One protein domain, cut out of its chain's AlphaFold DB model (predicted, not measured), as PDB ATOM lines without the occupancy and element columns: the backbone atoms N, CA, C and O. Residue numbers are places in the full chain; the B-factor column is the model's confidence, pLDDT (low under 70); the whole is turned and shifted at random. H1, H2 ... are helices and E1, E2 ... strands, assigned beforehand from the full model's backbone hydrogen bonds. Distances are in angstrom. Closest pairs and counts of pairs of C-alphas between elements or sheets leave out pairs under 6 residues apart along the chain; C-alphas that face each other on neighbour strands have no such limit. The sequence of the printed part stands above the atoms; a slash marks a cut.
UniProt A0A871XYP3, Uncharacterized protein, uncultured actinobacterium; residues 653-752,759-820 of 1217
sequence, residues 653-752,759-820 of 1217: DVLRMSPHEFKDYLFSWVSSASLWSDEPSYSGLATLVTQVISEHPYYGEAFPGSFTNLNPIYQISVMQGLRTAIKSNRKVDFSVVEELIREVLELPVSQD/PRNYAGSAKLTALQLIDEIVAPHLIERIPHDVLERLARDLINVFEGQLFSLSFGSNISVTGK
ATOM      1  N   ASP A 653     550.917 344.028 377.181       90.94
ATOM      2  CA  ASP A 653     550.183 345.215 377.606       90.94
ATOM      3  C   ASP A 653     549.829 346.118 376.420       90.94
ATOM      4  O   ASP A 653     548.689 346.577 376.343       90.94
ATOM      5  N   VAL A 654     550.718 346.278 375.431       91.38
ATOM      6  CA  VAL A 654     550.355 346.948 374.166       91.38
ATOM      7  C   VAL A 654     549.259 346.180 373.418       91.38
ATOM      8  O   VAL A 654     548.305 346.789 372.946       91.38
ATOM      9  N   LEU A 655     549.327 344.845 373.369       90.06
ATOM     10  CA  LEU A 655     548.307 344.003 372.724       90.06
ATOM     11  C   LEU A 655     546.954 343.970 373.460       90.06
ATOM     12  O   LEU A 655     545.972 343.457 372.921       90.06
ATOM     13  N   ARG A 656     546.878 344.519 374.681       93.06
ATOM     14  CA  ARG A 656     545.617 344.785 375.398       93.06
ATOM     15  C   ARG A 656     545.037 346.165 375.084       93.06
ATOM     16  O   ARG A 656     543.843 346.357 375.300       93.06
ATOM     17  N   MET A 657     545.853 347.097 374.595       94.75
ATOM     18  CA  MET A 657     545.423 348.415 374.131       94.75
ATOM     19  C   MET A 657     544.914 348.322 372.691       94.75
ATOM     20  O   MET A 657     545.516 347.657 371.843       94.75
ATOM     21  N   SER A 658     543.844 349.046 372.375       94.81
ATOM     22  CA  SER A 658     543.509 349.340 370.982       94.81
ATOM     23  C   SER A 658     544.591 350.223 370.329       94.81
ATOM     24  O   SER A 658     545.315 350.934 371.032       94.81
ATOM     25  N   PRO A 659     544.691 350.259 368.984       93.81
ATOM     26  CA  PRO A 659     545.631 351.138 368.282       93.81
ATOM     27  C   PRO A 659     545.548 352.619 368.688       93.81
ATOM     28  O   PRO A 659     546.567 353.303 368.729       93.81
ATOM     29  N   HIS A 660     544.350 353.105 369.032       91.44
ATOM     30  CA  HIS A 660     544.144 354.481 369.482       91.44
ATOM     31  C   HIS A 660     544.646 354.697 370.916       91.44
ATOM     32  O   HIS A 660     545.371 355.654 371.159       91.44
ATOM     33  N   GLU A 661     544.358 353.778 371.843       92.06
ATOM     34  CA  GLU A 661     544.887 353.846 373.216       92.06
ATOM     35  C   GLU A 661     546.420 353.742 373.244       92.06
ATOM     36  O   GLU A 661     547.071 354.456 374.004       92.06
ATOM     37  N   PHE A 662     547.014 352.910 372.377       94.69
ATOM     38  CA  PHE A 662     548.470 352.834 372.238       94.69
ATOM     39  C   PHE A 662     549.065 354.133 371.678       94.69
ATOM     40  O   PHE A 662     550.087 354.605 372.174       94.69
ATOM     41  N   LYS A 663     548.408 354.756 370.691       93.75
ATOM     42  CA  LYS A 663     548.803 356.077 370.192       93.75
ATOM     43  C   LYS A 663     548.763 357.126 371.308       93.75
ATOM     44  O   LYS A 663     549.762 357.804 371.536       93.75
ATOM     45  N   ASP A 664     547.648 357.231 372.025       91.31
ATOM     46  CA  ASP A 664     547.461 358.210 373.101       91.31
ATOM     47  C   ASP A 664     548.457 357.992 374.259       91.31
ATOM     48  O   ASP A 664     548.933 358.952 374.875       91.31
ATOM     49  N   TYR A 665     548.855 356.739 374.512       93.31
ATOM     50  CA  TYR A 665     549.948 356.407 375.427       93.31
ATOM     51  C   TYR A 665     551.293 356.991 374.960       93.31
ATOM     52  O   TYR A 665     551.971 357.657 375.739       93.31
ATOM     53  N   LEU A 666     551.664 356.828 373.684       92.62
ATOM     54  CA  LEU A 666     552.909 357.393 373.132       92.62
ATOM     55  C   LEU A 666     552.932 358.933 373.120       92.62
ATOM     56  O   LEU A 666     554.011 359.519 373.180       92.62
ATOM     57  N   PHE A 667     551.767 359.585 373.052       87.88
ATOM     58  CA  PHE A 667     551.641 361.045 373.164       87.88
ATOM     59  C   PHE A 667     551.770 361.574 374.592       87.88
ATOM     60  O   PHE A 667     552.250 362.688 374.794       87.88
ATOM     61  N   SER A 668     551.296 360.810 375.577       86.31
ATOM     62  CA  SER A 668     551.235 361.240 376.979       86.31
ATOM     63  C   SER A 668     552.435 360.790 377.814       86.31
ATOM     64  O   SER A 668     552.684 361.359 378.880       86.31
ATOM     65  N   TRP A 669     553.188 359.790 377.352       88.56
ATOM     66  CA  TRP A 669     554.326 359.246 378.083       88.56
ATOM     67  C   TRP A 669     555.583 360.124 377.969       88.56
ATOM     68  O   TRP A 669     556.045 360.455 376.878       88.56
ATOM     69  N   VAL A 670     556.173 360.452 379.123       78.00
ATOM     70  CA  VAL A 670     557.401 361.248 379.249       78.00
ATOM     71  C   VAL A 670     558.437 360.453 380.044       78.00
ATOM     72  O   VAL A 670     558.160 359.993 381.150       78.00
ATOM     73  N   SER A 671     559.641 360.324 379.489       72.56
ATOM     74  CA  SER A 671     560.781 359.666 380.140       72.56
ATOM     75  C   SER A 671     561.329 360.497 381.303       72.56
ATOM     76  O   SER A 671     561.699 361.654 381.100       72.56
ATOM     77  N   SER A 672     561.474 359.892 382.486       64.44
ATOM     78  CA  SER A 672     562.319 360.406 383.578       64.44
ATOM     79  C   SER A 672     563.789 359.990 383.443       64.44
ATOM     80  O   SER A 672     564.656 360.616 384.049       64.44
ATOM     81  N   ALA A 673     564.069 358.966 382.627       54.91
ATOM     82  CA  ALA A 673     565.392 358.373 382.502       54.91
ATOM     83  C   ALA A 673     566.458 359.382 382.045       54.91
ATOM     84  O   ALA A 673     566.330 360.012 380.991       54.91
ATOM     85  N   SER A 674     567.558 359.453 382.794       52.72
ATOM     86  CA  SER A 674     568.828 359.961 382.273       52.72
ATOM     87  C   SER A 674     569.480 358.903 381.374       52.72
ATOM     88  O   SER A 674     569.202 357.707 381.513       52.72
ATOM     89  N   LEU A 675     570.407 359.326 380.504       45.59
ATOM     90  CA  LEU A 675     571.171 358.469 379.573       45.59
ATOM     91  C   LEU A 675     571.902 357.271 380.222       45.59
ATOM     92  O   LEU A 675     572.394 356.400 379.509       45.59
ATOM     93  N   TRP A 676     571.990 357.228 381.556       43.38
ATOM     94  CA  TRP A 676     572.727 356.225 382.332       43.38
ATOM     95  C   TRP A 676     571.869 355.491 383.375       43.38
ATOM     96  O   TRP A 676     572.415 354.786 384.221       43.38
ATOM     97  N   SER A 677     570.545 355.658 383.342       50.06
ATOM     98  CA  SER A 677     569.615 355.045 384.301       50.06
ATOM     99  C   SER A 677     568.945 353.774 383.760       50.06
ATOM    100  O   SER A 677     568.631 353.685 382.578       50.06
ATOM    101  N   ASP A 678     568.663 352.813 384.648       57.44
ATOM    102  CA  ASP A 678     567.880 351.583 384.382       57.44
ATOM    103  C   ASP A 678     566.349 351.847 384.284       57.44
ATOM    104  O   ASP A 678     565.514 350.930 384.373       57.44
ATOM    105  N   GLU A 679     565.972 353.122 384.160       68.00
ATOM    106  CA  GLU A 679     564.595 353.587 384.025       68.00
ATOM    107  C   GLU A 679     564.096 353.450 382.577       68.00
ATOM    108  O   GLU A 679     564.892 353.447 381.634       68.00
ATOM    109  N   PRO A 680     562.775 353.329 382.358       76.31
ATOM    110  CA  PRO A 680     562.245 353.225 381.010       76.31
ATOM    111  C   PRO A 680     562.502 354.484 380.179       76.31
ATOM    112  O   PRO A 680     562.279 355.596 380.654       76.31
ATOM    113  N   SER A 681     562.923 354.305 378.926       80.38
ATOM    114  CA  SER A 681     563.370 355.404 378.058       80.38
ATOM    115  C   SER A 681     562.558 355.519 376.764       80.38
ATOM    116  O   SER A 681     561.931 354.553 376.315       80.38
ATOM    117  N   TYR A 682     562.640 356.681 376.102       82.12
ATOM    118  CA  TYR A 682     562.066 356.866 374.763       82.12
ATOM    119  C   TYR A 682     562.589 355.821 373.761       82.12
ATOM    120  O   TYR A 682     561.805 355.277 372.993       82.12
ATOM    121  N   SER A 683     563.881 355.474 373.808       76.38
ATOM    122  CA  SER A 683     564.506 354.462 372.937       76.38
ATOM    123  C   SER A 683     564.043 353.025 373.248       76.38
ATOM    124  O   SER A 683     563.880 352.209 372.336       76.38
ATOM    125  N   GLY A 684     563.746 352.722 374.513       81.56
ATOM    126  CA  GLY A 684     563.192 351.432 374.931       81.56
ATOM    127  C   GLY A 684     561.762 351.234 374.439       81.56
ATOM    128  O   GLY A 684     561.455 350.220 373.811       81.56
ATOM    129  N   LEU A 685     560.903 352.241 374.635       89.75
ATOM    130  CA  LEU A 685     559.537 352.219 374.104       89.75
ATOM    131  C   LEU A 685     559.526 352.245 372.564       89.75
ATOM    132  O   LEU A 685     558.749 351.526 371.950       89.75
ATOM    133  N   ALA A 686     560.436 352.987 371.929       88.31
ATOM    134  CA  ALA A 686     560.626 353.007 370.475       88.31
ATOM    135  C   ALA A 686     560.952 351.617 369.901       88.31
ATOM    136  O   ALA A 686     560.370 351.199 368.902       88.31
ATOM    137  N   THR A 687     561.817 350.857 370.577       85.81
ATOM    138  CA  THR A 687     562.132 349.473 370.188       85.81
ATOM    139  C   THR A 687     560.880 348.589 370.226       85.81
ATOM    140  O   THR A 687     560.633 347.828 369.288       85.81
ATOM    141  N   LEU A 688     560.040 348.743 371.259       92.50
ATOM    142  CA  LEU A 688     558.759 348.042 371.358       92.50
ATOM    143  C   LEU A 688     557.756 348.489 370.278       92.50
ATOM    144  O   LEU A 688     557.083 347.639 369.704       92.50
ATOM    145  N   VAL A 689     557.681 349.786 369.953       94.00
ATOM    146  CA  VAL A 689     556.847 350.322 368.855       94.00
ATOM    147  C   VAL A 689     557.218 349.661 367.524       94.00
ATOM    148  O   VAL A 689     556.336 349.149 366.833       94.00
ATOM    149  N   THR A 690     558.513 349.609 367.192       94.06
ATOM    150  CA  THR A 690     559.008 348.931 365.981       94.06
ATOM    151  C   THR A 690     558.620 347.454 365.978       94.06
ATOM    152  O   THR A 690     558.112 346.967 364.967       94.06
ATOM    153  N   GLN A 691     558.805 346.745 367.101       92.88
ATOM    154  CA  GLN A 691     558.426 345.336 367.214       92.88
ATOM    155  C   GLN A 691     556.919 345.142 366.990       92.88
ATOM    156  O   GLN A 691     556.534 344.424 366.066       92.88
ATOM    157  N   VAL A 692     556.072 345.813 367.779       94.94
ATOM    158  CA  VAL A 692     554.610 345.668 367.728       94.94
ATOM    159  C   VAL A 692     554.077 345.967 366.333       94.94
ATOM    160  O   VAL A 692     553.279 345.190 365.825       94.94
ATOM    161  N   ILE A 693     554.539 347.029 365.671       95.75
ATOM    162  CA  ILE A 693     554.056 347.387 364.327       95.75
ATOM    163  C   ILE A 693     554.615 346.436 363.258       95.75
ATOM    164  O   ILE A 693     553.908 346.109 362.304       95.75
ATOM    165  N   SER A 694     555.835 345.911 363.425       95.38
ATOM    166  CA  SER A 694     556.363 344.870 362.530       95.38
ATOM    167  C   SER A 694     555.594 343.546 362.632       95.38
ATOM    168  O   SER A 694     555.501 342.812 361.647       95.38
ATOM    169  N   GLU A 695     555.022 343.242 363.802       93.88
ATOM    170  CA  GLU A 695     554.226 342.039 364.049       93.88
ATOM    171  C   GLU A 695     552.737 342.242 363.708       93.88
ATOM    172  O   GLU A 695     552.108 341.373 363.091       93.88
ATOM    173  N   HIS A 696     552.196 343.414 364.036       94.94
ATOM    174  CA  HIS A 696     550.789 343.795 363.951       94.94
ATOM    175  C   HIS A 696     550.636 345.160 363.246       94.94
ATOM    176  O   HIS A 696     550.393 346.177 363.900       94.94
ATOM    177  N   PRO A 697     550.736 345.213 361.902       94.25
ATOM    178  CA  PRO A 697     550.850 346.480 361.168       94.25
ATOM    179  C   PRO A 697     549.642 347.411 361.298       94.25
ATOM    180  O   PRO A 697     549.788 348.618 361.131       94.25
ATOM    181  N   TYR A 698     548.474 346.869 361.659       93.69
ATOM    182  CA  TYR A 698     547.251 347.639 361.892       93.69
ATOM    183  C   TYR A 698     547.359 348.627 363.070       93.69
ATOM    184  O   TYR A 698     546.586 349.576 363.146       93.69
ATOM    185  N   TYR A 699     548.345 348.478 363.969       93.62
ATOM    186  CA  TYR A 699     548.654 349.528 364.950       93.62
ATOM    187  C   TYR A 699     549.129 350.828 364.276       93.62
ATOM    188  O   TYR A 699     548.906 351.907 364.820       93.62
ATOM    189  N   GLY A 700     549.716 350.747 363.074       89.75
ATOM    190  CA  GLY A 700     550.087 351.905 362.255       89.75
ATOM    191  C   GLY A 700     548.889 352.738 361.774       89.75
ATOM    192  O   GLY A 700     549.032 353.940 361.572       89.75
ATOM    193  N   GLU A 701     547.701 352.136 361.656       90.12
ATOM    194  CA  GLU A 701     546.482 352.770 361.117       90.12
ATOM    195  C   GLU A 701     545.910 353.870 362.029       90.12
ATOM    196  O   GLU A 701     545.105 354.681 361.582       90.12
ATOM    197  N   ALA A 702     546.326 353.941 363.299       90.00
ATOM    198  CA  ALA A 702     545.866 354.975 364.228       90.00
ATOM    199  C   ALA A 702     546.609 356.317 364.095       90.00
ATOM    200  O   ALA A 702     546.102 357.337 364.561       90.00
ATOM    201  N   PHE A 703     547.820 356.326 363.530       91.00
ATOM    202  CA  PHE A 703     548.724 357.484 363.539       91.00
ATOM    203  C   PHE A 703     548.415 358.624 362.544       91.00
ATOM    204  O   PHE A 703     548.688 359.769 362.931       91.00
ATOM    205  N   PRO A 704     547.853 358.387 361.337       90.19
ATOM    206  CA  PRO A 704     547.605 359.450 360.362       90.19
ATOM    207  C   PRO A 704     546.772 360.627 360.892       90.19
ATOM    208  O   PRO A 704     545.968 360.489 361.820       90.19
ATOM    209  N   GLY A 705     547.021 361.813 360.339       84.00
ATOM    210  CA  GLY A 705     546.451 363.092 360.774       84.00
ATOM    211  C   GLY A 705     546.997 363.602 362.114       84.00
ATOM    212  O   GLY A 705     546.554 364.639 362.612       84.00
ATOM    213  N   SER A 706     547.936 362.880 362.732       84.00
ATOM    214  CA  SER A 706     548.530 363.233 364.027       84.00
ATOM    215  C   SER A 706     550.018 362.896 364.146       84.00
ATOM    216  O   SER A 706     550.629 363.228 365.161       84.00
ATOM    217  N   PHE A 707     550.617 362.267 363.136       86.38
ATOM    218  CA  PHE A 707     551.932 361.637 363.221       86.38
ATOM    219  C   PHE A 707     553.062 362.646 363.442       86.38
ATOM    220  O   PHE A 707     553.966 362.402 364.242       86.38
ATOM    221  N   THR A 708     552.952 363.820 362.819       82.62
ATOM    222  CA  THR A 708     553.870 364.962 363.000       82.62
ATOM    223  C   THR A 708     554.029 365.435 364.450       82.62
ATOM    224  O   THR A 708     555.099 365.926 364.810       82.62
ATOM    225  N   ASN A 709     553.010 365.265 365.301       83.25
ATOM    226  CA  ASN A 709     553.047 365.683 366.708       83.25
ATOM    227  C   ASN A 709     553.747 364.662 367.627       83.25
ATOM    228  O   ASN A 709     554.002 364.951 368.797       83.25
ATOM    229  N   LEU A 710     553.993 363.444 367.139       84.69
ATOM    230  CA  LEU A 710     554.589 362.355 367.910       84.69
ATOM    231  C   LEU A 710     556.086 362.624 368.144       84.69
ATOM    232  O   LEU A 710     556.730 363.251 367.304       84.69
ATOM    233  N   ASN A 711     556.678 362.119 369.234       81.06
ATOM    234  CA  ASN A 711     558.131 362.232 369.433       81.06
ATOM    235  C   ASN A 711     558.884 361.647 368.208       81.06
ATOM    236  O   ASN A 711     558.576 360.518 367.808       81.06
ATOM    237  N   PRO A 712     559.866 362.355 367.610       81.62
ATOM    238  CA  PRO A 712     560.540 361.912 366.386       81.62
ATOM    239  C   PRO A 712     561.131 360.495 366.427       81.62
ATOM    240  O   PRO A 712     561.142 359.808 365.405       81.62
ATOM    241  N   ILE A 713     561.572 360.008 367.593       81.50
ATOM    242  CA  ILE A 713     562.072 358.629 367.723       81.50
ATOM    243  C   ILE A 713     560.963 357.587 367.505       81.50
ATOM    244  O   ILE A 713     561.206 356.529 366.923       81.50
ATOM    245  N   TYR A 714     559.721 357.899 367.887       91.19
ATOM    246  CA  TYR A 714     558.556 357.066 367.598       91.19
ATOM    247  C   TYR A 714     558.110 357.204 366.142       91.19
ATOM    248  O   TYR A 714     557.737 356.194 365.556       91.19
ATOM    249  N   GLN A 715     558.225 358.387 365.523       89.38
ATOM    250  CA  GLN A 715     557.978 358.543 364.080       89.38
ATOM    251  C   GLN A 715     558.886 357.600 363.268       89.38
ATOM    252  O   GLN A 715     558.419 356.812 362.444       89.38
ATOM    253  N   ILE A 716     560.188 357.607 363.575       86.81
ATOM    254  CA  ILE A 716     561.176 356.686 362.994       86.81
ATOM    255  C   ILE A 716     560.778 355.222 363.249       86.81
ATOM    256  O   ILE A 716     560.781 354.414 362.322       86.81
ATOM    257  N   SER A 717     560.384 354.885 364.479       92.25
ATOM    258  CA  SER A 717     560.045 353.510 364.882       92.25
ATOM    259  C   SER A 717     558.792 352.960 364.196       92.25
ATOM    260  O   SER A 717     558.786 351.819 363.740       92.25
ATOM    261  N   VAL A 718     557.745 353.778 364.045       94.50
ATOM    262  CA  VAL A 718     556.525 353.420 363.304       94.50
ATOM    263  C   VAL A 718     556.864 353.108 361.843       94.50
ATOM    264  O   VAL A 718     556.496 352.046 361.340       94.50
ATOM    265  N   MET A 719     557.643 353.971 361.178       93.94
ATOM    266  CA  MET A 719     558.070 353.742 359.790       93.94
ATOM    267  C   MET A 719     558.983 352.513 359.644       93.94
ATOM    268  O   MET A 719     558.835 351.751 358.689       93.94
ATOM    269  N   GLN A 720     559.895 352.266 360.592       92.62
ATOM    270  CA  GLN A 720     560.741 351.062 360.603       92.62
ATOM    271  C   GLN A 720     559.932 349.779 360.844       92.62
ATOM    272  O   GLN A 720     560.199 348.760 360.198       92.62
ATOM    273  N   GLY A 721     558.921 349.825 361.715       94.81
ATOM    274  CA  GLY A 721     557.977 348.730 361.936       94.81
ATOM    275  C   GLY A 721     557.211 348.390 360.657       94.81
ATOM    276  O   GLY A 721     557.231 347.239 360.220       94.81
ATOM    277  N   LEU A 722     556.637 349.399 359.992       95.19
ATOM    278  CA  LEU A 722     555.938 349.246 358.708       95.19
ATOM    279  C   LEU A 722     556.864 348.714 357.603       95.19
ATOM    280  O   LEU A 722     556.505 347.762 356.911       95.19
ATOM    281  N   ARG A 723     558.095 349.234 357.489       93.00
ATOM    282  CA  ARG A 723     559.108 348.717 356.549       93.00
ATOM    283  C   ARG A 723     559.399 347.235 356.795       93.00
ATOM    284  O   ARG A 723     559.501 346.447 355.855       93.00
ATOM    285  N   THR A 724     559.518 346.844 358.061       92.88
ATOM    286  CA  THR A 724     559.804 345.460 358.464       92.88
ATOM    287  C   THR A 724     558.606 344.539 358.218       92.88
ATOM    288  O   THR A 724     558.793 343.399 357.789       92.88
ATOM    289  N   ALA A 725     557.379 345.031 358.399       94.25
ATOM    290  CA  ALA A 725     556.154 344.325 358.037       94.25
ATOM    291  C   ALA A 725     556.054 344.067 356.523       94.25
ATOM    292  O   ALA A 725     555.769 342.937 356.121       94.25
ATOM    293  N   ILE A 726     556.357 345.079 355.700       91.88
ATOM    294  CA  ILE A 726     556.396 344.984 354.230       91.88
ATOM    295  C   ILE A 726     557.446 343.951 353.787       91.88
ATOM    296  O   ILE A 726     557.102 343.009 353.071       91.88
ATOM    297  N   LYS A 727     558.688 344.036 354.299       87.38
ATOM    298  CA  LYS A 727     559.743 343.020 354.079       87.38
ATOM    299  C   LYS A 727     559.308 341.608 354.455       87.38
ATOM    300  O   LYS A 727     559.616 340.648 353.759       87.38
ATOM    301  N   SER A 728     558.591 341.487 355.569       89.38
ATOM    302  CA  SER A 728     558.083 340.212 356.089       89.38
ATOM    303  C   SER A 728     556.819 339.728 355.367       89.38
ATOM    304  O   SER A 728     556.195 338.771 355.822       89.38
ATOM    305  N   ASN A 729     556.418 340.381 354.267       88.69
ATOM    306  CA  ASN A 729     555.231 340.054 353.481       88.69
ATOM    307  C   ASN A 729     553.928 340.027 354.312       88.69
ATOM    308  O   ASN A 729     553.023 339.227 354.057       88.69
ATOM    309  N   ARG A 730     553.826 340.882 355.339       91.69
ATOM    310  CA  ARG A 730     552.587 341.064 356.108       91.69
ATOM    311  C   ARG A 730     551.647 342.012 355.366       91.69
ATOM    312  O   ARG A 730     552.080 342.864 354.594       91.69
ATOM    313  N   LYS A 731     550.342 341.876 355.613       91.12
ATOM    314  CA  LYS A 731     549.338 342.796 355.065       91.12
ATOM    315  C   LYS A 731     549.467 344.158 355.757       91.12
ATOM    316  O   LYS A 731     549.381 344.224 356.980       91.12
ATOM    317  N   VAL A 732     549.635 345.209 354.961       92.56
ATOM    318  CA  VAL A 732     549.710 346.613 355.389       92.56
ATOM    319  C   VAL A 732     548.740 347.422 354.526       92.56
ATOM    320  O   VAL A 732     548.552 347.090 353.354       92.56
ATOM    321  N   ASP A 733     548.110 348.452 355.090       92.62
ATOM    322  CA  ASP A 733     547.357 349.430 354.306       92.62
ATOM    323  C   ASP A 733     548.326 350.452 353.686       92.62
ATOM    324  O   ASP A 733     548.968 351.239 354.385       92.62
ATOM    325  N   PHE A 734     548.461 350.421 352.359       91.62
ATOM    326  CA  PHE A 734     549.368 351.314 351.641       91.62
ATOM    327  C   PHE A 734     548.899 352.778 351.624       91.62
ATOM    328  O   PHE A 734     549.747 353.657 351.498       91.62
ATOM    329  N   SER A 735     547.604 353.062 351.806       89.00
ATOM    330  CA  SER A 735     547.102 354.437 351.935       89.00
ATOM    331  C   SER A 735     547.512 355.058 353.272       89.00
ATOM    332  O   SER A 735     547.905 356.220 353.311       89.00
ATOM    333  N   VAL A 736     547.524 354.268 354.351       89.69
ATOM    334  CA  VAL A 736     548.075 354.692 355.653       89.69
ATOM    335  C   VAL A 736     549.580 354.943 355.551       89.69
ATOM    336  O   VAL A 736     550.074 355.953 356.044       89.69
ATOM    337  N   VAL A 737     550.322 354.051 354.888       92.56
ATOM    338  CA  VAL A 737     551.775 354.213 354.693       92.56
ATOM    339  C   VAL A 737     552.103 355.482 353.899       92.56
ATOM    340  O   VAL A 737     553.020 356.212 354.267       92.56
ATOM    341  N   GLU A 738     551.341 355.764 352.842       90.88
ATOM    342  CA  GLU A 738     551.442 356.990 352.047       90.88
ATOM    343  C   GLU A 738     551.219 358.253 352.893       90.88
ATOM    344  O   GLU A 738     552.032 359.173 352.846       90.88
ATOM    345  N   GLU A 739     550.148 358.291 353.692       91.44
ATOM    346  CA  GLU A 739     549.801 359.458 354.509       91.44
ATOM    347  C   GLU A 739     550.880 359.763 355.563       91.44
ATOM    348  O   GLU A 739     551.299 360.913 355.702       91.44
ATOM    349  N   LEU A 740     551.426 358.728 356.218       92.44
ATOM    350  CA  LEU A 740     552.536 358.861 357.172       92.44
ATOM    351  C   LEU A 740     553.834 359.353 356.509       92.44
ATOM    352  O   LEU A 740     554.567 360.150 357.098       92.44
ATOM    353  N   ILE A 741     554.127 358.893 355.286       91.38
ATOM    354  CA  ILE A 741     555.270 359.375 354.495       91.38
ATOM    355  C   ILE A 741     555.088 360.857 354.160       91.38
ATOM    356  O   ILE A 741     556.018 361.639 354.370       91.38
ATOM    357  N   ARG A 742     553.900 361.258 353.684       89.38
ATOM    358  CA  ARG A 742     553.599 362.651 353.330       89.38
ATOM    359  C   ARG A 742     553.748 363.577 354.538       89.38
ATOM    360  O   ARG A 742     554.501 364.544 354.459       89.38
ATOM    361  N   GLU A 743     553.136 363.222 355.672       89.12
ATOM    362  CA  GLU A 743     553.248 363.966 356.936       89.12
ATOM    363  C   GLU A 743     554.711 364.219 357.343       89.12
ATOM    364  O   GLU A 743     555.062 365.328 357.745       89.12
ATOM    365  N   VAL A 744     555.594 363.222 357.209       87.56
ATOM    366  CA  VAL A 744     557.023 363.365 357.547       87.56
ATOM    367  C   VAL A 744     557.791 364.189 356.512       87.56
ATOM    368  O   VAL A 744     558.688 364.956 356.877       87.56
ATOM    369  N   LEU A 745     557.476 364.055 355.222       83.75
ATOM    370  CA  LEU A 745     558.137 364.822 354.166       83.75
ATOM    371  C   LEU A 745     557.758 366.311 354.198       83.75
ATOM    372  O   LEU A 745     558.619 367.144 353.905       83.75
ATOM    373  N   GLU A 746     556.543 366.654 354.626       82.69
ATOM    374  CA  GLU A 746     556.062 368.035 354.790       82.69
ATOM    375  C   GLU A 746     556.677 368.775 355.999       82.69
ATOM    376  O   GLU A 746     556.649 370.007 356.043       82.69
ATOM    377  N   LEU A 747     557.303 368.070 356.956       76.81
ATOM    378  CA  LEU A 747     557.932 368.701 358.127       76.81
ATOM    379  C   LEU A 747     559.011 369.734 357.726       76.81
ATOM    380  O   LEU A 747     559.937 369.395 356.974       76.81
ATOM    381  N   PRO A 748     558.990 370.973 358.252       64.88
ATOM    382  CA  PRO A 748     560.049 371.943 357.995       64.88
ATOM    383  C   PRO A 748     561.375 371.474 358.611       64.88
ATOM    384  O   PRO A 748     561.429 371.037 359.759       64.88
ATOM    385  N   VAL A 749     562.475 371.617 357.865       56.09
ATOM    386  CA  VAL A 749     563.821 371.132 358.254       56.09
ATOM    387  C   VAL A 749     564.364 371.816 359.527       56.09
ATOM    388  O   VAL A 749     565.312 371.326 360.131       56.09
ATOM    389  N   SER A 750     563.760 372.929 359.957       46.84
ATOM    390  CA  SER A 750     564.280 373.836 360.987       46.84
ATOM    391  C   SER A 750     563.380 374.032 362.219       46.84
ATOM    392  O   SER A 750     563.509 375.060 362.882       46.84
ATOM    393  N   GLN A 751     562.434 373.135 362.524       41.88
ATOM    394  CA  GLN A 751     561.667 373.262 363.773       41.88
ATOM    395  C   GLN A 751     562.428 372.688 364.976       41.88
ATOM    396  O   GLN A 751     562.503 371.475 365.171       41.88
ATOM    397  N   ASP A 752     562.937 373.593 365.816       40.06
ATOM    398  CA  ASP A 752     563.369 373.299 367.185       40.06
ATOM    399  C   ASP A 752     562.177 372.802 368.022       40.06
ATOM    400  O   ASP A 752     561.422 373.591 368.603       40.06
ATOM    401  N   PRO A 759     567.934 367.146 371.185       39.78
ATOM    402  CA  PRO A 759     567.796 367.809 369.892       39.78
ATOM    403  C   PRO A 759     569.084 367.656 369.059       39.78
ATOM    404  O   PRO A 759     569.957 368.521 369.062       39.78
ATOM    405  N   ARG A 760     569.212 366.555 368.302       43.03
ATOM    406  CA  ARG A 760     570.194 366.438 367.201       43.03
ATOM    407  C   ARG A 760     569.547 365.875 365.934       43.03
ATOM    408  O   ARG A 760     569.527 364.673 365.712       43.03
ATOM    409  N   ASN A 761     569.057 366.779 365.084       51.31
ATOM    410  CA  ASN A 761     568.691 366.530 363.680       51.31
ATOM    411  C   ASN A 761     567.730 365.340 363.421       51.31
ATOM    412  O   ASN A 761     567.811 364.641 362.403       51.31
ATOM    413  N   TYR A 762     566.787 365.108 364.339       61.53
ATOM    414  CA  TYR A 762     565.818 364.016 364.224       61.53
ATOM    415  C   TYR A 762     564.852 364.173 363.037       61.53
ATOM    416  O   TYR A 762     564.483 363.167 362.438       61.53
ATOM    417  N   ALA A 763     564.511 365.401 362.623       60.16
ATOM    418  CA  ALA A 763     563.692 365.643 361.428       60.16
ATOM    419  C   ALA A 763     564.357 365.098 360.147       60.16
ATOM    420  O   ALA A 763     563.705 364.436 359.340       60.16
ATOM    421  N   GLY A 764     565.676 365.284 359.990       66.00
ATOM    422  CA  GLY A 764     566.438 364.676 358.894       66.00
ATOM    423  C   GLY A 764     566.443 363.143 358.953       66.00
ATOM    424  O   GLY A 764     566.323 362.482 357.923       66.00
ATOM    425  N   SER A 765     566.502 362.572 360.158       71.38
ATOM    426  CA  SER A 765     566.473 361.115 360.375       71.38
ATOM    427  C   SER A 765     565.095 360.496 360.092       71.38
ATOM    428  O   SER A 765     565.013 359.407 359.518       71.38
ATOM    429  N   ALA A 766     564.008 361.201 360.423       79.06
ATOM    430  CA  ALA A 766     562.648 360.811 360.063       79.06
ATOM    431  C   ALA A 766     562.456 360.831 358.536       79.06
ATOM    432  O   ALA A 766     562.052 359.817 357.969       79.06
ATOM    433  N   LYS A 767     562.857 361.912 357.847       81.56
ATOM    434  CA  LYS A 767     562.804 361.984 356.373       81.56
ATOM    435  C   LYS A 767     563.657 360.910 355.695       81.56
ATOM    436  O   LYS A 767     563.198 360.287 354.742       81.56
ATOM    437  N   LEU A 768     564.856 360.622 356.206       76.12
ATOM    438  CA  LEU A 768     565.679 359.512 355.713       76.12
ATOM    439  C   LEU A 768     564.975 358.154 355.887       76.12
ATOM    440  O   LEU A 768     565.056 357.303 355.005       76.12
ATOM    441  N   THR A 769     564.265 357.956 356.998       82.62
ATOM    442  CA  THR A 769     563.494 356.729 357.252       82.62
ATOM    443  C   THR A 769     562.282 356.623 356.320       82.62
ATOM    444  O   THR A 769     562.018 355.537 355.806       82.62
ATOM    445  N   ALA A 770     561.604 357.735 356.018       86.38
ATOM    446  CA  ALA A 770     560.542 357.784 355.010       86.38
ATOM    447  C   ALA A 770     561.072 357.410 353.613       86.38
ATOM    448  O   ALA A 770     560.501 356.547 352.953       86.38
ATOM    449  N   LEU A 771     562.222 357.956 353.194       81.69
ATOM    450  CA  LEU A 771     562.877 357.579 351.930       81.69
ATOM    451  C   LEU A 771     563.257 356.088 351.887       81.69
ATOM    452  O   LEU A 771     563.067 355.433 350.867       81.69
ATOM    453  N   GLN A 772     563.738 355.523 352.998       81.94
ATOM    454  CA  GLN A 772     564.023 354.086 353.112       81.94
ATOM    455  C   GLN A 772     562.769 353.197 353.085       81.94
ATOM    456  O   GLN A 772     562.859 352.025 352.717       81.94
ATOM    457  N   LEU A 773     561.620 353.715 353.519       89.25
ATOM    458  CA  LEU A 773     560.332 353.032 353.422       89.25
ATOM    459  C   LEU A 773     559.809 353.076 351.976       89.25
ATOM    460  O   LEU A 773     559.351 352.052 351.479       89.25
ATOM    461  N   ILE A 774     559.979 354.203 351.272       87.31
ATOM    462  CA  ILE A 774     559.698 354.324 349.829       87.31
ATOM    463  C   ILE A 774     560.553 353.346 349.014       87.31
ATOM    464  O   ILE A 774     560.002 352.624 348.191       87.31
ATOM    465  N   ASP A 775     561.864 353.275 349.272       80.62
ATOM    466  CA  ASP A 775     562.797 352.330 348.627       80.62
ATOM    467  C   ASP A 775     562.347 350.861 348.785       80.62
ATOM    468  O   ASP A 775     562.469 350.051 347.868       80.62
ATOM    469  N   GLU A 776     561.726 350.527 349.921       87.38
ATOM    470  CA  GLU A 776     561.135 349.207 350.139       87.38
ATOM    471  C   GLU A 776     559.841 348.988 349.344       87.38
ATOM    472  O   GLU A 776     559.642 347.925 348.762       87.38
ATOM    473  N   ILE A 777     558.962 349.992 349.313       84.81
ATOM    474  CA  ILE A 777     557.681 349.963 348.594       84.81
ATOM    475  C   ILE A 777     557.922 349.775 347.089       84.81
ATOM    476  O   ILE A 777     557.295 348.928 346.459       84.81
ATOM    477  N   VAL A 778     558.872 350.507 346.507       80.94
ATOM    478  CA  VAL A 778     559.179 350.445 345.064       80.94
ATOM    479  C   VAL A 778     560.062 349.255 344.662       80.94
ATOM    480  O   VAL A 778     560.428 349.129 343.492       80.94
ATOM    481  N   ALA A 779     560.404 348.359 345.593       79.81
ATOM    482  CA  ALA A 779     561.217 347.191 345.284       79.81
ATOM    483  C   ALA A 779     560.512 346.279 344.246       79.81
ATOM    484  O   ALA A 779     559.311 346.016 344.372       79.81
ATOM    485  N   PRO A 780     561.229 345.701 343.254       75.19
ATOM    486  CA  PRO A 780     560.600 345.008 342.116       75.19
ATOM    487  C   PRO A 780     559.662 343.842 342.467       75.19
ATOM    488  O   PRO A 780     558.804 343.481 341.673       75.19
ATOM    489  N   HIS A 781     559.822 343.248 343.649       77.19
ATOM    490  CA  HIS A 781     559.026 342.117 344.137       77.19
ATOM    491  C   HIS A 781     557.744 342.531 344.893       77.19
ATOM    492  O   HIS A 781     556.972 341.669 345.314       77.19
ATOM    493  N   LEU A 782     557.527 343.837 345.089       77.44
ATOM    494  CA  LEU A 782     556.381 344.415 345.800       77.44
ATOM    495  C   LEU A 782     555.517 345.321 344.914       77.44
ATOM    496  O   LEU A 782     554.336 345.489 345.217       77.44
ATOM    497  N   ILE A 783     556.059 345.835 343.806       75.44
ATOM    498  CA  ILE A 783     555.391 346.819 342.937       75.44
ATOM    499  C   ILE A 783     554.019 346.356 342.404       75.44
ATOM    500  O   ILE A 783     553.095 347.157 342.327       75.44
ATOM    501  N   GLU A 784     553.838 345.056 342.138       77.44
ATOM    502  CA  GLU A 784     552.562 344.467 341.683       77.44
ATOM    503  C   GLU A 784     551.457 344.433 342.759       77.44
ATOM    504  O   GLU A 784     550.301 344.133 342.461       77.44
ATOM    505  N   ARG A 785     551.798 344.684 344.029       80.00
ATOM    506  CA  ARG A 785     550.879 344.570 345.179       80.00
ATOM    507  C   ARG A 785     550.385 345.912 345.698       80.00
ATOM    508  O   ARG A 785     549.542 345.937 346.595       80.00
ATOM    509  N   ILE A 786     550.925 347.006 345.174       82.19
ATOM    510  CA  ILE A 786     550.608 348.360 345.614       82.19
ATOM    511  C   ILE A 786     549.564 348.937 344.655       82.19
ATOM    512  O   ILE A 786     549.743 348.843 343.439       82.19
ATOM    513  N   PRO A 787     548.470 349.537 345.157       87.06
ATOM    514  CA  PRO A 787     547.506 350.215 344.301       87.06
ATOM    515  C   PRO A 787     548.188 351.304 343.456       87.06
ATOM    516  O   PRO A 787     548.935 352.131 343.980       87.06
ATOM    517  N   HIS A 788     547.941 351.313 342.141       78.75
ATOM    518  CA  HIS A 788     548.578 352.264 341.216       78.75
ATOM    519  C   HIS A 788     548.352 353.732 341.609       78.75
ATOM    520  O   HIS A 788     549.228 354.564 341.394       78.75
ATOM    521  N   ASP A 789     547.210 354.043 342.220       83.94
ATOM    522  CA  ASP A 789     546.874 355.375 342.714       83.94
ATOM    523  C   ASP A 789     547.731 355.801 343.923       83.94
ATOM    524  O   ASP A 789     548.031 356.985 344.057       83.94
ATOM    525  N   VAL A 790     548.181 354.857 344.762       84.06
ATOM    526  CA  VAL A 790     549.145 355.129 345.844       84.06
ATOM    527  C   VAL A 790     550.526 355.433 345.260       84.06
ATOM    528  O   VAL A 790     551.171 356.390 345.681       84.06
ATOM    529  N   LEU A 791     550.971 354.670 344.252       81.88
ATOM    530  CA  LEU A 791     552.240 354.940 343.559       81.88
ATOM    531  C   LEU A 791     552.226 356.311 342.864       81.88
ATOM    532  O   LEU A 791     553.212 357.042 342.938       81.88
ATOM    533  N   GLU A 792     551.111 356.685 342.229       81.75
ATOM    534  CA  GLU A 792     550.958 357.995 341.585       81.75
ATOM    535  C   GLU A 792     551.027 359.146 342.602       81.75
ATOM    536  O   GLU A 792     551.698 360.152 342.355       81.75
ATOM    537  N   ARG A 793     550.372 359.004 343.765       83.75
ATOM    538  CA  ARG A 793     550.414 360.019 344.828       83.75
ATOM    539  C   ARG A 793     551.787 360.110 345.492       83.75
ATOM    540  O   ARG A 793     552.306 361.215 345.592       83.75
ATOM    541  N   LEU A 794     552.438 358.989 345.818       83.56
ATOM    542  CA  LEU A 794     553.820 358.982 346.327       83.56
ATOM    543  C   LEU A 794     554.798 359.668 345.361       83.56
ATOM    544  O   LEU A 794     555.637 360.460 345.790       83.56
ATOM    545  N   ALA A 795     554.683 359.406 344.054       79.75
ATOM    546  CA  ALA A 795     555.509 360.069 343.045       79.75
ATOM    547  C   ALA A 795     555.251 361.586 342.998       79.75
ATOM    548  O   ALA A 795     556.194 362.370 342.899       79.75
ATOM    549  N   ARG A 796     553.987 362.008 343.111       79.88
ATOM    550  CA  ARG A 796     553.589 363.422 343.154       79.88
ATOM    551  C   ARG A 796     554.114 364.132 344.405       79.88
ATOM    552  O   ARG A 796     554.672 365.219 344.287       79.88
ATOM    553  N   ASP A 797     553.987 363.505 345.570       77.88
ATOM    554  CA  ASP A 797     554.449 364.055 346.846       77.88
ATOM    555  C   ASP A 797     555.981 364.204 346.853       77.88
ATOM    556  O   ASP A 797     556.495 365.251 347.244       77.88
ATOM    557  N   LEU A 798     556.719 363.229 346.304       77.19
ATOM    558  CA  LEU A 798     558.167 363.346 346.078       77.19
ATOM    559  C   LEU A 798     558.528 364.510 345.141       77.19
ATOM    560  O   LEU A 798     559.435 365.279 345.454       77.19
ATOM    561  N   ILE A 799     557.830 364.662 344.009       75.75
ATOM    562  CA  ILE A 799     558.076 365.761 343.057       75.75
ATOM    563  C   ILE A 799     557.874 367.123 343.734       75.75
ATOM    564  O   ILE A 799     558.728 367.997 343.586       75.75
ATOM    565  N   ASN A 800     556.803 367.283 344.514       70.69
ATOM    566  CA  ASN A 800     556.506 368.522 345.239       70.69
ATOM    567  C   ASN A 800     557.570 368.837 346.308       70.69
ATOM    568  O   ASN A 800     557.989 369.981 346.457       70.69
ATOM    569  N   VAL A 801     558.038 367.824 347.046       67.25
ATOM    570  CA  VAL A 801     559.030 367.980 348.129       67.25
ATOM    571  C   VAL A 801     560.416 368.379 347.608       67.25
ATOM    572  O   VAL A 801     561.160 369.061 348.315       67.25
ATOM    573  N   PHE A 802     560.765 367.984 346.381       64.31
ATOM    574  CA  PHE A 802     562.042 368.321 345.743       64.31
ATOM    575  C   PHE A 802     561.948 369.450 344.698       64.31
ATOM    576  O   PHE A 802     562.931 369.728 344.000       64.31
ATOM    577  N   GLU A 803     560.807 370.138 344.589       49.34
ATOM    578  CA  GLU A 803     560.637 371.254 343.658       49.34
ATOM    579  C   GLU A 803     561.628 372.392 343.985       49.34
ATOM    580  O   GLU A 803     561.634 372.967 345.073       49.34
ATOM    581  N   GLY A 804     562.524 372.698 343.039       46.69
ATOM    582  CA  GLY A 804     563.581 373.706 343.202       46.69
ATOM    583  C   GLY A 804     564.951 373.185 343.666       46.69
ATOM    584  O   GLY A 804     565.879 373.986 343.782       46.69
ATOM    585  N   GLN A 805     565.130 371.875 343.881       43.94
ATOM    586  CA  GLN A 805     566.435 371.267 344.188       43.94
ATOM    587  C   GLN A 805     566.920 370.343 343.056       43.94
ATOM    588  O   GLN A 805     566.125 369.736 342.342       43.94
ATOM    589  N   LEU A 806     568.241 370.232 342.874       36.16
ATOM    590  CA  LEU A 806     568.843 369.231 341.983       36.16
ATOM    591  C   LEU A 806     568.862 367.876 342.694       36.16
ATOM    592  O   LEU A 806     569.515 367.740 343.728       36.16
ATOM    593  N   PHE A 807     568.198 366.871 342.123       42.16
ATOM    594  CA  PHE A 807     568.194 365.510 342.656       42.16
ATOM    595  C   PHE A 807     568.337 364.450 341.558       42.16
ATOM    596  O   PHE A 807     568.053 364.677 340.382       42.16
ATOM    597  N   SER A 808     568.791 363.271 341.977       35.72
ATOM    598  CA  SER A 808     568.832 362.049 341.179       35.72
ATOM    599  C   SER A 808     568.356 360.908 342.070       35.72
ATOM    600  O   SER A 808     568.962 360.646 343.111       35.72
ATOM    601  N   LEU A 809     567.247 360.274 341.693       39.50
ATOM    602  CA  LEU A 809     566.686 359.118 342.388       39.50
ATOM    603  C   LEU A 809     566.718 357.918 341.442       39.50
ATOM    604  O   LEU A 809     566.196 357.974 340.328       39.50
ATOM    605  N   SER A 810     567.357 356.838 341.889       34.25
ATOM    606  CA  SER A 810     567.480 355.581 341.151       34.25
ATOM    607  C   SER A 810     566.751 354.487 341.922       34.25
ATOM    608  O   SER A 810     567.140 354.168 343.045       34.25
ATOM    609  N   PHE A 811     565.686 353.944 341.337       40.00
ATOM    610  CA  PHE A 811     564.830 352.929 341.944       40.00
ATOM    611  C   PHE A 811     565.065 351.583 341.245       40.00
ATOM    612  O   PHE A 811     564.431 351.237 340.242       40.00
ATOM    613  N   GLY A 812     566.024 350.817 341.769       42.16
ATOM    614  CA  GLY A 812     566.437 349.543 341.178       42.16
ATOM    615  C   GLY A 812     566.978 349.690 339.749       42.16
ATOM    616  O   GLY A 812     567.521 350.723 339.373       42.16
ATOM    617  N   SER A 813     566.851 348.634 338.944       35.00
ATOM    618  CA  SER A 813     567.371 348.600 337.569       35.00
ATOM    619  C   SER A 813     566.488 349.300 336.528       35.00
ATOM    620  O   SER A 813     566.929 349.458 335.396       35.00
ATOM    621  N   ASN A 814     565.249 349.681 336.874       36.12
ATOM    622  CA  ASN A 814     564.198 349.933 335.877       36.12
ATOM    623  C   ASN A 814     563.565 351.339 335.929       36.12
ATOM    624  O   ASN A 814     562.791 351.668 335.032       36.12
ATOM    625  N   ILE A 815     563.842 352.173 336.942       36.25
ATOM    626  CA  ILE A 815     563.309 353.548 337.010       36.25
ATOM    627  C   ILE A 815     564.395 354.505 337.517       36.25
ATOM    628  O   ILE A 815     564.847 354.402 338.655       36.25
ATOM    629  N   SER A 816     564.764 355.490 336.697       33.94
ATOM    630  CA  SER A 816     565.631 356.607 337.085       33.94
ATOM    631  C   SER A 816     564.903 357.933 336.888       33.94
ATOM    632  O   SER A 816     564.444 358.219 335.781       33.94
ATOM    633  N   VAL A 817     564.840 358.764 337.928       36.94
ATOM    634  CA  VAL A 817     564.292 360.123 337.854       36.94
ATOM    635  C   VAL A 817     565.426 361.126 338.037       36.94
ATOM    636  O   VAL A 817     565.990 361.261 339.124       36.94
ATOM    637  N   THR A 818     565.740 361.840 336.961       31.03
ATOM    638  CA  THR A 818     566.678 362.966 336.922       31.03
ATOM    639  C   THR A 818     565.988 364.174 336.298       31.03
ATOM    640  O   THR A 818     565.294 364.056 335.289       31.03
ATOM    641  N   GLY A 819     566.162 365.352 336.898       33.59
ATOM    642  CA  GLY A 819     565.508 366.569 336.426       33.59
ATOM    643  C   GLY A 819     566.169 367.848 336.926       33.59
ATOM    644  O   GLY A 819     566.731 367.901 338.018       33.59
ATOM    645  N   LYS A 820     566.076 368.900 336.110       31.69
ATOM    646  CA  LYS A 820     566.457 370.276 336.443       31.69
ATOM    647  C   LYS A 820     565.361 371.194 335.909       31.69
ATOM    648  O   LYS A 820     565.177 371.287 334.699       31.69
TER     649      LYS A 820
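AT A GLANCE: This is residues 653 to 752 and 759 to 820 of the 1217 residues of an uncharacterized protein of uncultured actinobacterium (UniProt A0A871XYP3). Two layers of helices make a slab, the chain passing back and forth between them: H2, H4 and H6 run side by side in one layer, and H1, H3, H5 and H7 make the other, with H3 short and steeply tilted to H1. A small two-strand hairpin, E1 and E2, lies at the H7 end of the slab, and the long link from H1 to H2 loops out at the other end. The 162 printed residues hold seven named helices and then two named strands, the strands antiparallel in the order E1 - E2, and the class is mostly helix. The whole is compact, with a radius of gyration of the C-alphas of 16.5 A and spans of 49 by 35 by 26 A.

IN THESE COORDINATES: H1, residues 659 to 668, begins at C-alpha 659 (545.631, 351.138, 368.282) and measures 14.5 A. H2 is residues 682 to 695, 19.9 A, and H3 residues 697 to 702, 10.3 A. H4, residues 712 to 727, measures 22.6 A from C-alpha 712 at (560.540, 361.912, 366.386). H5 is residues 734 to 746, 18.3 A; H6 residues 762 to 777, 22.5 A; H7 residues 788 to 801, 20.1 A. E1 is residues 807 to 811, 13.0 A, and E2, residues 815 to 819, 13.2 A, ends at C-alpha 819 (565.508, 366.569, 336.426).

HOW THE PARTS SIT: H4 touches H2, closest C-alphas Thr 690 and Gly 721 at 4.2 A, the same way at a shallow tilt of 24 degrees. H4 touches H6, closest C-alphas Ile 716 and Ala 766 at 5.3 A, the same way at 11 degrees. H3 and H4 form a helical hairpin, closest C-alphas Pro 697 and Leu 722 at 6.3 A. H1 touches H3, closest C-alphas Pro 659 and Tyr 699 at 4.8 A, at a steep tilt of 63 degrees. H4, H5 and H6 form an up and down bundle, each running against the one before it. H5 touches H7, closest C-alphas Ser 735 and Val 790 at 6.5 A, the same way at 3 degrees. In the hairpin of E1 and E2, N 811 and O 815 are 2.8 A apart and N 817 and O 809 2.9 A, within hydrogen-bond range. Every O i to N i+4 pair is within that range in H1, H2, H4, H5, H6 and H7; in H3 0 of 2 are, beside 2 of 3 O i to N i+3 pairs.

THE WHOLE: The two farthest C-alphas, of Asp 678 and Lys 820, are 51.5 A apart. Residues 753 to 758 are cut out, with 7.6 A between C-alphas 752 and 759. H1 to H2 is a long link. The mean pLDDT of the printed part is 77.2; residues 672 to 679, 748 to 752, 759 to 764 and 801 to 820 are under 70.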